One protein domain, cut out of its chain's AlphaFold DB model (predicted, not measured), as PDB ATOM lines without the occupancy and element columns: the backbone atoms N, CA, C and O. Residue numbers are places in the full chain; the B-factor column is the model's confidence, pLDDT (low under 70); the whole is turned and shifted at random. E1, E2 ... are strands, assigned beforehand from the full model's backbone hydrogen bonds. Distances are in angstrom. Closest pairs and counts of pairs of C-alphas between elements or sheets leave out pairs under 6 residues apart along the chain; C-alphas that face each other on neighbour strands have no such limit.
ATOM      1  N   GLY A   3      95.538  44.833  28.378       97.12
ATOM      2  CA  GLY A   3      95.175  43.823  27.388       97.12
ATOM      3  C   GLY A   3      95.189  44.362  25.956       97.12
ATOM      4  O   GLY A   3      95.879  45.335  25.652       97.12
ATOM      5  N   THR A   4      94.419  43.736  25.068       98.00
ATOM      6  CA  THR A   4      94.243  44.205  23.682       98.00
ATOM      7  C   THR A   4      92.827  44.699  23.440       98.00
ATOM      8  O   THR A   4      91.864  44.141  23.963       98.00
ATOM      9  N   LEU A   5      92.693  45.765  22.654       98.06
ATOM     10  CA  LEU A   5      91.399  46.305  22.254       98.06
ATOM     11  C   LEU A   5      90.723  45.365  21.255       98.06
ATOM     12  O   LEU A   5      91.295  45.051  20.216       98.06
ATOM     13  N   GLN A   6      89.500  44.951  21.543       97.44
ATOM     14  CA  GLN A   6      88.726  44.033  20.718       97.44
ATOM     15  C   GLN A   6      87.307  44.557  20.505       97.44
ATOM     16  O   GLN A   6      86.854  45.484  21.181       97.44
ATOM     17  N   LEU A   7      86.595  43.929  19.573       95.44
ATOM     18  CA  LEU A   7      85.206  44.210  19.235       95.44
ATOM     19  C   LEU A   7      84.404  42.905  19.290       95.44
ATOM     20  O   LEU A   7      84.866  41.877  18.802       95.44
ATOM     21  N   LYS A   8      83.216  42.939  19.893       93.50
ATOM     22  CA  LYS A   8      82.251  41.830  19.883       93.50
ATOM     23  C   LYS A   8      80.872  42.330  19.471       93.50
ATOM     24  O   LYS A   8      80.516  43.476  19.759       93.50
ATOM     25  N   GLU A   9      80.108  41.461  18.831       91.81
ATOM     26  CA  GLU A   9      78.673  41.647  18.635       91.81
ATOM     27  C   GLU A   9      77.928  41.165  19.888       91.81
ATOM     28  O   GLU A   9      78.351  40.224  20.563       91.81
ATOM     29  N   THR A  10      76.854  41.858  20.247       88.31
ATOM     30  CA  THR A  10      75.978  41.556  21.385       88.31
ATOM     31  C   THR A  10      74.527  41.651  20.925       88.31
ATOM     32  O   THR A  10      74.252  42.267  19.896       88.31
ATOM     33  N   ASP A  11      73.587  41.172  21.739       87.44
ATOM     34  CA  ASP A  11      72.144  41.318  21.472       87.44
ATOM     35  C   ASP A  11      71.705  42.789  21.305       87.44
ATOM     36  O   ASP A  11      70.677  43.081  20.701       87.44
ATOM     37  N   SER A  12      72.497  43.731  21.833       84.69
ATOM     38  CA  SER A  12      72.268  45.181  21.762       84.69
ATOM     39  C   SER A  12      73.094  45.902  20.683       84.69
ATOM     40  O   SER A  12      73.121  47.132  20.647       84.69
ATOM     41  N   GLY A  13      73.793  45.153  19.824       88.62
ATOM     42  CA  GLY A  13      74.720  45.670  18.815       88.62
ATOM     43  C   GLY A  13      76.188  45.514  19.216       88.62
ATOM     44  O   GLY A  13      76.562  44.612  19.963       88.62
ATOM     45  N   TRP A  14      77.052  46.387  18.712       92.50
ATOM     46  CA  TRP A  14      78.505  46.260  18.855       92.50
ATOM     47  C   TRP A  14      79.051  46.789  20.188       92.50
ATOM     48  O   TRP A  14      78.592  47.806  20.709       92.50
ATOM     49  N   ARG A  15      80.095  46.143  20.719       93.44
ATOM     50  CA  ARG A  15      80.787  46.550  21.953       93.44
ATOM     51  C   ARG A  15      82.298  46.395  21.817       93.44
ATOM     52  O   ARG A  15      82.779  45.290  21.574       93.44
ATOM     53  N   HIS A  16      83.050  47.472  22.052       96.19
ATOM     54  CA  HIS A  16      84.487  47.335  22.289       96.19
ATOM     55  C   HIS A  16      84.758  46.882  23.724       96.19
ATOM     56  O   HIS A  16      84.058  47.278  24.660       96.19
ATOM     57  N   TYR A  17      85.800  46.081  23.888       96.94
ATOM     58  CA  TYR A  17      86.253  45.575  25.178       96.94
ATOM     59  C   TYR A  17      87.774  45.396  25.172       96.94
ATOM     60  O   TYR A  17      88.403  45.384  24.114       96.94
ATOM     61  N   ILE A  18      88.367  45.261  26.354       98.12
ATOM     62  CA  ILE A  18      89.763  44.863  26.527       98.12
ATOM     63  C   ILE A  18      89.789  43.357  26.792       98.12
ATOM     64  O   ILE A  18      89.211  42.898  27.780       98.12
ATOM     65  N   LEU A  19      90.466  42.600  25.929       98.25
ATOM     66  CA  LEU A  19      90.809  41.202  26.179       98.25
ATOM     67  C   LEU A  19      92.069  41.152  27.045       98.25
ATOM     68  O   LEU A  19      93.153  41.534  26.599       98.25
ATOM     69  N   LEU A  20      91.908  40.713  28.289       97.00
ATOM     70  CA  LEU A  20      92.965  40.632  29.290       97.00
ATOM     71  C   LEU A  20      93.815  39.371  29.093       97.00
ATOM     72  O   LEU A  20      93.349  38.359  28.572       97.00
ATOM     73  N   ASN A  21      95.053  39.393  29.594       91.88
ATOM     74  CA  ASN A  21      95.997  38.271  29.459       91.88
ATOM     75  C   ASN A  21      95.511  36.960  30.110       91.88
ATOM     76  O   ASN A  21      95.968  35.885  29.743       91.88
ATOM     77  N   ASN A  22      94.588  37.037  31.071       94.00
ATOM     78  CA  ASN A  22      93.970  35.872  31.710       94.00
ATOM     79  C   ASN A  22      92.719  35.359  30.966       94.00
ATOM     80  O   ASN A  22      91.994  34.532  31.510       94.00
ATOM     81  N   GLY A  23      92.428  35.883  29.771       94.81
ATOM     82  CA  GLY A  23      91.214  35.582  29.009       94.81
ATOM     83  C   GLY A  23      89.959  36.306  29.509       94.81
ATOM     84  O   GLY A  23      88.888  36.131  28.938       94.81
ATOM     85  N   GLY A  24      90.064  37.123  30.561       96.38
ATOM     86  CA  GLY A  24      88.973  37.965  31.045       96.38
ATOM     87  C   GLY A  24      88.674  39.121  30.093       96.38
ATOM     88  O   GLY A  24      89.539  39.565  29.340       96.38
ATOM     89  N   HIS A  25      87.438  39.614  30.114       95.88
ATOM     90  CA  HIS A  25      86.998  40.718  29.263       95.88
ATOM     91  C   HIS A  25      86.608  41.919  30.132       95.88
ATOM     92  O   HIS A  25      85.911  41.755  31.133       95.88
ATOM     93  N   TYR A  26      87.025  43.120  29.735       95.69
ATOM     94  CA  TYR A  26      86.596  44.379  30.351       95.69
ATOM     95  C   TYR A  26      85.872  45.245  29.322       95.69
ATOM     96  O   TYR A  26      86.487  45.715  28.364       95.69
ATOM     97  N   ASP A  27      84.569  45.445  29.499       95.44
ATOM     98  CA  ASP A  27      83.768  46.227  28.559       95.44
ATOM     99  C   ASP A  27      84.100  47.719  28.654       95.44
ATOM    100  O   ASP A  27      84.165  48.297  29.739       95.44
ATOM    101  N   LEU A  28      84.304  48.350  27.494       95.25
ATOM    102  CA  LEU A  28      84.605  49.775  27.412       95.25
ATOM    103  C   LEU A  28      83.327  50.603  27.254       95.25
ATOM    104  O   LEU A  28      82.411  50.282  26.481       95.25
ATOM    105  N   HIS A  29      83.315  51.734  27.952       94.50
ATOM    106  CA  HIS A  29      82.267  52.741  27.908       94.50
ATOM    107  C   HIS A  29      82.865  54.096  27.537       94.50
ATOM    108  O   HIS A  29      83.941  54.460  28.015       94.50
ATOM    109  N   CYS A  30      82.160  54.848  26.689       95.50
ATOM    110  CA  CYS A  30      82.540  56.216  26.348       95.50
ATOM    111  C   CYS A  30      82.816  57.029  27.620       95.50
ATOM    112  O   CYS A  30      82.063  56.949  28.593       95.50
ATOM    113  N   GLY A  31      83.919  57.772  27.620       95.81
ATOM    114  CA  GLY A  31      84.387  58.526  28.777       95.81
ATOM    115  C   GLY A  31      85.401  57.801  29.667       95.81
ATOM    116  O   GLY A  31      85.976  58.441  30.546       95.81
ATOM    117  N   ASN A  32      85.672  56.505  29.462       96.00
ATOM    118  CA  ASN A  32      86.732  55.815  30.204       96.00
ATOM    119  C   ASN A  32      88.116  56.420  29.908       96.00
ATOM    120  O   ASN A  32      88.452  56.694  28.754       96.00
ATOM    121  N   SER A  33      88.940  56.573  30.948       96.81
ATOM    122  CA  SER A  33      90.377  56.812  30.788       96.81
ATOM    123  C   SER A  33      91.027  55.565  30.199       96.81
ATOM    124  O   SER A  33      90.828  54.463  30.710       96.81
ATOM    125  N   LEU A  34      91.798  55.745  29.133       97.44
ATOM    126  CA  LEU A  34      92.467  54.666  28.422       97.44
ATOM    127  C   LEU A  34      93.867  55.128  28.031       97.44
ATOM    128  O   LEU A  34      94.049  56.262  27.597       97.44
ATOM    129  N   GLU A  35      94.845  54.244  28.157       97.62
ATOM    130  CA  GLU A  35      96.182  54.453  27.617       97.62
ATOM    131  C   GLU A  35      96.445  53.447  26.501       97.62
ATOM    132  O   GLU A  35      96.080  52.273  26.612       97.62
ATOM    133  N   VAL A  36      97.078  53.903  25.423       97.06
ATOM    134  CA  VAL A  36      97.398  53.082  24.249       97.06
ATOM    135  C   VAL A  36      98.906  52.968  24.114       97.06
ATOM    136  O   VAL A  36      99.610  53.975  24.167       97.06
ATOM    137  N   GLN A  37      99.407  51.748  23.941       96.06
ATOM    138  CA  GLN A  37     100.831  51.515  23.736       96.06
ATOM    139  C   GLN A  37     101.221  51.980  22.330       96.06
ATOM    140  O   GLN A  37     100.812  51.387  21.331       96.06
ATOM    141  N   LEU A  38     102.042  53.020  22.261       92.88
ATOM    142  CA  LEU A  38     102.736  53.425  21.051       92.88
ATOM    143  C   LEU A  38     104.035  52.638  20.911       92.88
ATOM    144  O   LEU A  38     104.655  52.233  21.903       92.88
ATOM    145  N   GLY A  39     104.456  52.457  19.665       90.38
ATOM    146  CA  GLY A  39     105.838  52.119  19.369       90.38
ATOM    147  C   GLY A  39     106.558  53.274  18.702       90.38
ATOM    148  O   GLY A  39     105.943  54.219  18.204       90.38
ATOM    149  N   GLU A  40     107.873  53.182  18.742       88.62
ATOM    150  CA  GLU A  40     108.810  54.151  18.209       88.62
ATOM    151  C   GLU A  40     109.704  53.468  17.185       88.62
ATOM    152  O   GLU A  40     110.035  52.286  17.314       88.62
ATOM    153  N   TRP A  41     110.090  54.233  16.170       89.38
ATOM    154  CA  TRP A  41     111.126  53.836  15.230       89.38
ATOM    155  C   TRP A  41     112.478  54.140  15.863       89.38
ATOM    156  O   TRP A  41     112.762  55.287  16.212       89.38
ATOM    157  N   ILE A  42     113.284  53.102  16.055       88.06
ATOM    158  CA  ILE A  42     114.631  53.206  16.603       88.06
ATOM    159  C   ILE A  42     115.607  52.872  15.476       88.06
ATOM    160  O   ILE A  42     115.519  51.765  14.941       88.06
ATOM    161  N   PRO A  43     116.534  53.781  15.128       89.44
ATOM    162  CA  PRO A  43     117.594  53.479  14.176       89.44
ATOM    163  C   PRO A  43     118.445  52.296  14.653       89.44
ATOM    164  O   PRO A  43     118.803  52.225  15.832       89.44
ATOM    165  N   ASP A  44     118.789  51.391  13.746       88.25
ATOM    166  CA  ASP A  44     119.763  50.324  13.970       88.25
ATOM    167  C   ASP A  44     120.720  50.190  12.774       88.25
ATOM    168  O   ASP A  44     120.599  50.902  11.776       88.25
ATOM    169  N   ASP A  45     121.715  49.308  12.895       85.00
ATOM    170  CA  ASP A  45     122.745  49.117  11.865       85.00
ATOM    171  C   ASP A  45     122.171  48.570  10.534       85.00
ATOM    172  O   ASP A  45     122.854  48.608   9.510       85.00
ATOM    173  N   GLU A  46     120.921  48.087  10.529       85.38
ATOM    174  CA  GLU A  46     120.214  47.523   9.371       85.38
ATOM    175  C   GLU A  46     119.083  48.439   8.847       85.38
ATOM    176  O   GLU A  46     118.457  48.129   7.828       85.38
ATOM    177  N   GLY A  47     118.842  49.587   9.491       85.31
ATOM    178  CA  GLY A  47     117.805  50.552   9.139       85.31
ATOM    179  C   GLY A  47     117.067  51.099  10.362       85.31
ATOM    180  O   GLY A  47     117.606  51.899  11.127       85.31
ATOM    181  N   GLU A  48     115.793  50.730  10.503       85.38
ATOM    182  CA  GLU A  48     114.939  51.138  11.621       85.38
ATOM    183  C   GLU A  48     114.119  49.944  12.121       85.38
ATOM    184  O   GLU A  48     113.415  49.287  11.348       85.38
ATOM    185  N   ARG A  49     114.139  49.703  13.435       87.44
ATOM    186  CA  ARG A  49     113.274  48.716  14.096       87.44
ATOM    187  C   ARG A  49     112.168  49.398  14.887       87.44
ATOM    188  O   ARG A  49     112.380  50.415  15.544       87.44
ATOM    189  N   PHE A  50     110.981  48.800  14.872       85.62
ATOM    190  CA  PHE A  50     109.842  49.265  15.659       85.62
ATOM    191  C   PHE A  50     109.871  48.654  17.064       85.62
ATOM    192  O   PHE A  50     109.867  47.430  17.214       85.62
ATOM    193  N   GLN A  51     109.863  49.487  18.106       89.38
ATOM    194  CA  GLN A  51     109.845  49.041  19.501       89.38
ATOM    195  C   GLN A  51     108.705  49.704  20.278       89.38
ATOM    196  O   GLN A  51     108.565  50.922  20.271       89.38
ATOM    197  N   ALA A  52     107.906  48.907  20.995       89.38
ATOM    198  CA  ALA A  52     106.905  49.427  21.928       89.38
ATOM    199  C   ALA A  52     107.588  50.194  23.073       89.38
ATOM    200  O   ALA A  52     108.489  49.650  23.713       89.38
ATOM    201  N   ASN A  53     107.156  51.431  23.333       86.69
ATOM    202  CA  ASN A  53     107.754  52.276  24.370       86.69
ATOM    203  C   ASN A  53     106.689  53.018  25.188       86.69
ATOM    204  O   ASN A  53     106.297  52.577  26.271       86.69
ATOM    205  N   ASN A  54     106.151  54.108  24.641       90.56
ATOM    206  CA  ASN A  54     105.312  55.032  25.396       90.56
ATOM    207  C   ASN A  54     103.845  54.609  25.474       90.56
ATOM    208  O   ASN A  54     103.279  54.068  24.525       90.56
ATOM    209  N   TRP A  55     103.214  54.939  26.596       94.88
ATOM    210  CA  TRP A  55     101.768  54.871  26.767       94.88
ATOM    211  C   TRP A  55     101.174  56.253  26.521       94.88
ATOM    212  O   TRP A  55     101.511  57.204  27.220       94.88
ATOM    213  N   LEU A  56     100.307  56.369  25.518       95.56
ATOM    214  CA  LEU A  56      99.595  57.603  25.209       95.56
ATOM    215  C   LEU A  56      98.278  57.636  25.992       95.56
ATOM    216  O   LEU A  56      97.384  56.844  25.669       95.56
ATOM    217  N   PRO A  57      98.130  58.517  26.997       96.31
ATOM    218  CA  PRO A  57      96.887  58.642  27.736       96.31
ATOM    219  C   PRO A  57      95.831  59.398  26.935       96.31
ATOM    220  O   PRO A  57      96.124  60.310  26.162       96.31
ATOM    221  N   GLY A  58      94.573  59.045  27.167       96.69
ATOM    222  CA  GLY A  58      93.439  59.753  26.604       96.69
ATOM    223  C   GLY A  58      92.106  59.277  27.163       96.69
ATOM    224  O   GLY A  58      92.022  58.531  28.143       96.69
ATOM    225  N   ARG A  59      91.038  59.738  26.517       97.25
ATOM    226  CA  ARG A  59      89.661  59.343  26.799       97.25
ATOM    227  C   ARG A  59      89.137  58.491  25.656       97.25
ATOM    228  O   ARG A  59      89.170  58.910  24.501       97.25
ATOM    229  N   TYR A  60      88.658  57.302  25.984       97.50
ATOM    230  CA  TYR A  60      88.024  56.421  25.021       97.50
ATOM    231  C   TYR A  60      86.636  56.946  24.639       97.50
ATOM    232  O   TYR A  60      85.817  57.270  25.499       97.50
ATOM    233  N   GLU A  61      86.372  56.975  23.338       96.62
ATOM    234  CA  GLU A  61      85.067  57.252  22.747       96.62
ATOM    235  C   GLU A  61      84.779  56.227  21.649       96.62
ATOM    236  O   GLU A  61      85.688  55.658  21.041       96.62
ATOM    237  N   ALA A  62      83.503  56.002  21.357       94.69
ATOM    238  CA  ALA A  62      83.085  54.998  20.392       94.69
ATOM    239  C   ALA A  62      82.071  55.561  19.406       94.69
ATOM    240  O   ALA A  62      81.114  56.227  19.793       94.69
ATOM    241  N   ASN A  63      82.242  55.213  18.135       91.31
ATOM    242  CA  ASN A  63      81.156  55.250  17.170       91.31
ATOM    243  C   ASN A  63      80.735  53.802  16.901       91.31
ATOM    244  O   ASN A  63      81.482  53.050  16.277       91.31
ATOM    245  N   LEU A  64      79.572  53.417  17.428       83.50
ATOM    246  CA  LEU A  64      79.041  52.050  17.363       83.50
ATOM    247  C   LEU A  64      77.882  51.906  16.363       83.50
ATOM    248  O   LEU A  64      77.350  50.815  16.203       83.50
ATOM    249  N   SER A  65      77.474  52.994  15.703       74.00
ATOM    250  CA  SER A  65      76.232  53.075  14.922       74.00
ATOM    251  C   SER A  65      76.392  52.728  13.434       74.00
ATOM    252  O   SER A  65      75.575  53.148  12.624       74.00
ATOM    253  N   TYR A  66      77.447  52.003  13.052       62.53
ATOM    254  CA  TYR A  66      77.741  51.639  11.660       62.53
ATOM    255  C   TYR A  66      78.205  50.185  11.550       62.53
ATOM    256  O   TYR A  66      78.761  49.645  12.503       62.53
ATOM    257  N   ASP A  67      78.122  49.620  10.339       68.19
ATOM    258  CA  ASP A  67      78.709  48.325   9.935       68.19
ATOM    259  C   ASP A  67      80.218  48.205  10.227       68.19
ATOM    260  O   ASP A  67      80.806  47.130  10.132       68.19
ATOM    261  N   LYS A  68      80.874  49.327  10.553       76.75
ATOM    262  CA  LYS A  68      82.287  49.409  10.929       76.75
ATOM    263  C   LYS A  68      82.442  50.224  12.217       76.75
ATOM    264  O   LYS A  68      82.756  51.418  12.130       76.75
ATOM    265  N   PRO A  69      82.213  49.618  13.397       89.94
ATOM    266  CA  PRO A  69      82.437  50.271  14.680       89.94
ATOM    267  C   PRO A  69      83.869  50.792  14.801       89.94
ATOM    268  O   PRO A  69      84.822  50.130  14.389       89.94
ATOM    269  N   LYS A  70      84.023  51.998  15.355       94.00
ATOM    270  CA  LYS A  70      85.327  52.641  15.550       94.00
ATOM    271  C   LYS A  70      85.529  53.028  17.001       94.00
ATOM    272  O   LYS A  70      84.687  53.707  17.595       94.00
ATOM    273  N   ALA A  71      86.677  52.641  17.535       96.56
ATOM    274  CA  ALA A  71      87.199  53.149  18.787       96.56
ATOM    275  C   ALA A  71      88.056  54.387  18.509       96.56
ATOM    276  O   ALA A  71      88.889  54.383  17.604       96.56
ATOM    277  N   HIS A  72      87.859  55.435  19.298       96.88
ATOM    278  CA  HIS A  72      88.651  56.653  19.249       96.88
ATOM    279  C   HIS A  72      89.326  56.879  20.597       96.88
ATOM    280  O   HIS A  72      88.721  56.655  21.646       96.88
ATOM    281  N   LEU A  73      90.564  57.364  20.566       97.69
ATOM    282  CA  LEU A  73      91.233  57.917  21.735       97.69
ATOM    283  C   LEU A  73      91.318  59.430  21.569       97.69
ATOM    284  O   LEU A  73      92.070  59.917  20.725       97.69
ATOM    285  N   TYR A  74      90.550  60.166  22.364       97.06
ATOM    286  CA  TYR A  74      90.672  61.615  22.475       97.06
ATOM    287  C   TYR A  74      91.862  61.957  23.365       97.06
ATOM    288  O   TYR A  74      91.890  61.575  24.533       97.06
ATOM    289  N   ILE A  75      92.825  62.696  22.817       96.19
ATOM    290  CA  ILE A  75      94.093  63.027  23.488       96.19
ATOM    291  C   ILE A  75      94.188  64.499  23.899       96.19
ATOM    292  O   ILE A  75      95.099  64.888  24.622       96.19
ATOM    293  N   GLY A  76      93.237  65.328  23.468       94.06
ATOM    294  CA  GLY A  76      93.165  66.727  23.869       94.06
ATOM    295  C   GLY A  76      92.361  67.575  22.895       94.06
ATOM    296  O   GLY A  76      91.536  67.067  22.134       94.06
ATOM    297  N   TYR A  77      92.629  68.878  22.920       93.75
ATOM    298  CA  TYR A  77      92.024  69.865  22.033       93.75
ATOM    299  C   TYR A  77      93.128  70.703  21.380       93.75
ATOM    300  O   TYR A  77      94.047  71.159  22.058       93.75
ATOM    301  N   ALA A  78      93.048  70.901  20.068       93.19
ATOM    302  CA  ALA A  78      93.999  71.700  19.311       93.19
ATOM    303  C   ALA A  78      93.845  73.192  19.643       93.19
ATOM    304  O   ALA A  78      92.750  73.752  19.541       93.19
ATOM    305  N   ALA A  79      94.944  73.857  20.002       91.25
ATOM    306  CA  ALA A  79      94.985  75.307  20.181       91.25
ATOM    307  C   ALA A  79      95.243  76.023  18.837       91.25
ATOM    308  O   ALA A  79      95.986  75.494  18.009       91.25
ATOM    309  N   PRO A  80      94.670  77.222  18.602       92.38
ATOM    310  CA  PRO A  80      93.784  77.984  19.495       92.38
ATOM    311  C   PRO A  80      92.288  77.633  19.365       92.38
ATOM    312  O   PRO A  80      91.468  78.190  20.085       92.38
ATOM    313  N   PHE A  81      91.906  76.746  18.444       91.25
ATOM    314  CA  PHE A  81      90.509  76.595  18.012       91.25
ATOM    315  C   PHE A  81      89.646  75.668  18.881       91.25
ATOM    316  O   PHE A  81      88.440  75.584  18.664       91.25
ATOM    317  N   GLY A  82      90.239  74.947  19.835       90.62
ATOM    318  CA  GLY A  82      89.518  74.055  20.746       90.62
ATOM    319  C   GLY A  82      88.904  72.826  20.066       90.62
ATOM    320  O   GLY A  82      87.968  72.238  20.599       90.62
ATOM    321  N   GLN A  83      89.392  72.429  18.889       92.50
ATOM    322  CA  GLN A  83      88.888  71.244  18.187       92.50
ATOM    323  C   GLN A  83      89.463  69.970  18.804       92.50
ATOM    324  O   GLN A  83      90.659  69.902  19.073       92.50
ATOM    325  N   GLY A  84      88.625  68.957  19.033       92.06
ATOM    326  CA  GLY A  84      89.069  67.694  19.621       92.06
ATOM    327  C   GLY A  84      90.105  66.994  18.741       92.06
ATOM    328  O   GLY A  84      89.845  66.740  17.567       92.06
ATOM    329  N   LEU A  85      91.256  66.663  19.322       95.31
ATOM    330  CA  LEU A  85      92.285  65.851  18.689       95.31
ATOM    331  C   LEU A  85      92.112  64.406  19.150       95.31
ATOM    332  O   LEU A  85      92.114  64.117  20.352       95.31
ATOM    333  N   TYR A  86      91.949  63.503  18.192       96.00
ATOM    334  CA  TYR A  86      91.752  62.090  18.462       96.00
ATOM    335  C   TYR A  86      92.407  61.223  17.393       96.00
ATOM    336  O   TYR A  86      92.627  61.655  16.261       96.00
ATOM    337  N   ILE A  87      92.675  59.976  17.760       95.12
ATOM    338  CA  ILE A  87      93.131  58.926  16.848       95.12
ATOM    339  C   ILE A  87      92.083  57.819  16.771       95.12
ATOM    340  O   ILE A  87      91.383  57.554  17.748       95.12
ATOM    341  N   VAL A  88      91.975  57.166  15.613       95.81
ATOM    342  CA  VAL A  88      91.192  55.932  15.468       95.81
ATOM    343  C   VAL A  88      92.076  54.770  15.901       95.81
ATOM    344  O   VAL A  88      93.170  54.594  15.368       95.81
ATOM    345  N   LEU A  89      91.609  53.980  16.862       96.62
ATOM    346  CA  LEU A  89      92.355  52.842  17.377       96.62
ATOM    347  C   LEU A  89      92.121  51.607  16.499       96.62
ATOM    348  O   LEU A  89      90.962  51.231  16.287       96.62
ATOM    349  N   PRO A  90      93.184  50.948  16.007       94.94
ATOM    350  CA  PRO A  90      93.035  49.660  15.354       94.94
ATOM    351  C   PRO A  90      92.682  48.584  16.388       94.94
ATOM    352  O   PRO A  90      93.166  48.602  17.521       94.94
ATOM    353  N   MET A  91      91.845  47.622  15.995       95.69
ATOM    354  CA  MET A  91      91.607  46.433  16.817       95.69
ATOM    355  C   MET A  91      92.910  45.640  16.975       95.69
ATOM    356  O   MET A  91      93.747  45.614  16.077       95.69
ATOM    357  N   GLY A  92      93.088  45.013  18.132       95.88
ATOM    358  CA  GLY A  92      94.311  44.320  18.527       95.88
ATOM    359  C   GLY A  92      95.387  45.225  19.131       95.88
ATOM    360  O   GLY A  92      96.362  44.701  19.667       95.88
ATOM    361  N   VAL A  93      95.226  46.558  19.111       96.31
ATOM    362  CA  VAL A  93      96.198  47.452  19.756       96.31
ATOM    363  C   VAL A  93      96.245  47.200  21.259       96.31
ATOM    364  O   VAL A  93      95.222  46.955  21.906       96.31
ATOM    365  N   LYS A  94      97.451  47.258  21.818       97.00
ATOM    366  CA  LYS A  94      97.675  47.081  23.245       97.00
ATOM    367  C   LYS A  94      97.210  48.327  24.004       97.00
ATOM    368  O   LYS A  94      97.608  49.446  23.682       97.00
ATOM    369  N   VAL A  95      96.356  48.117  25.002       97.56
ATOM    370  CA  VAL A  95      95.720  49.177  25.792       97.56
ATOM    371  C   VAL A  95      95.736  48.838  27.277       97.56
ATOM    372  O   VAL A  95      95.782  47.665  27.659       97.56
ATOM    373  N   ARG A  96      95.652  49.857  28.132       96.88
ATOM    374  CA  ARG A  96      95.438  49.667  29.567       96.88
ATOM    375  C   ARG A  96      94.547  50.748  30.166       96.88
ATOM    376  O   ARG A  96      94.531  51.884  29.707       96.88
ATOM    377  N   ILE A  97      93.814  50.382  31.211       95.81
ATOM    378  CA  ILE A  97      93.172  51.333  32.120       95.81
ATOM    379  C   ILE A  97      94.232  51.757  33.146       95.81
ATOM    380  O   ILE A  97      94.769  50.859  33.819       95.81
TER     381      ILE A  97
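AT A GLANCE: This is residues 3 to 97 of the 100 residues of an uncharacterized protein of Desulfotomaculum arcticum DSM 17038 (UniProt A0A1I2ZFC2). One antiparallel sheet of eight strands is curled like part of a barrel and folded back on itself, with E3, E2, E1, E8 and E4 in one leaf, E6 and E7 in the other, and E5 as the hinge. Hairpins reach out from this small curled middle in different directions: E4 and E5 make a long twisted arm that ends at residues 45 and 46, E1 and E2 a shorter one that ends at residues 11 and 12, and E6 and E7 a third. The printed part has 95 residues, with no named helix and strands E1 to E8 in that order along the chain; the class is all strand, and across the sheet the order is E3, E2, E1, E8, E4, E5, E6, E7. It is only just loose, close to compact, with a radius of gyration of the C-alphas of 15.3 A and spans of 52 by 42 by 24 A.

HOW THE PARTS SIT: The longest strand, E5, residues 47 to 63, bends by 90 degrees at residue 59. Over residues 47 to 59 it pairs with E4, residues 33 to 44, antiparallel at 164 degrees; N 38 and O 54 are 2.8 A apart, within hydrogen-bond range. Over residues 59 to 63 it pairs with E6, residues 70 to 78, where N 61 and O 72 are 2.9 A apart. E6 bends by 66 degrees at residue 75 and forms a hairpin with E7, residues 83 to 89, an edge strand; N 75 and O 85 are 2.9 A apart. E4, E5, E6 and E7 form a meander, each strand the antiparallel neighbour of the one before. On the other side of E4 is E8, residues 94 to 96, antiparallel to it, with N 37 and O 94 at 2.9 A. E8 also pairs with E1, residues 3 to 10, with N 3 and O 95 at 2.9 A. E1, E2, residues 13 to 20, and E3, residues 25 to 27, form a second meander; N 6 and O 17 are 2.8 A apart, and N 18 and O 26 2.8 A. Across the fold, the closest C-alphas of E2 and E6 are those of His 16 and Ala 71, 7.3 A apart. E1 and E7 are only just apart, 8.2 A at the closest.

IN THESE COORDINATES: E1 begins at C-alpha 3, (95.175, 43.823, 27.388), and is 20.2 A long; E2 is 21.6 A. E4 is 34.5 A and ends at C-alpha 44, (119.763, 50.324, 13.970). E5 is 37.8 A, E6 21.3 A and E7 18.7 A. E8 ends at C-alpha 96, (95.438, 49.667, 29.567).

THE WHOLE: The two C-alphas farthest apart are those of Asp 11 and Asp 45, 52.1 A. The printed part has no cut. The link E5 to E6 is short, and the other links are tight. The mean pLDDT of the printed part is 92.5; residues 66 to 67 are under 70.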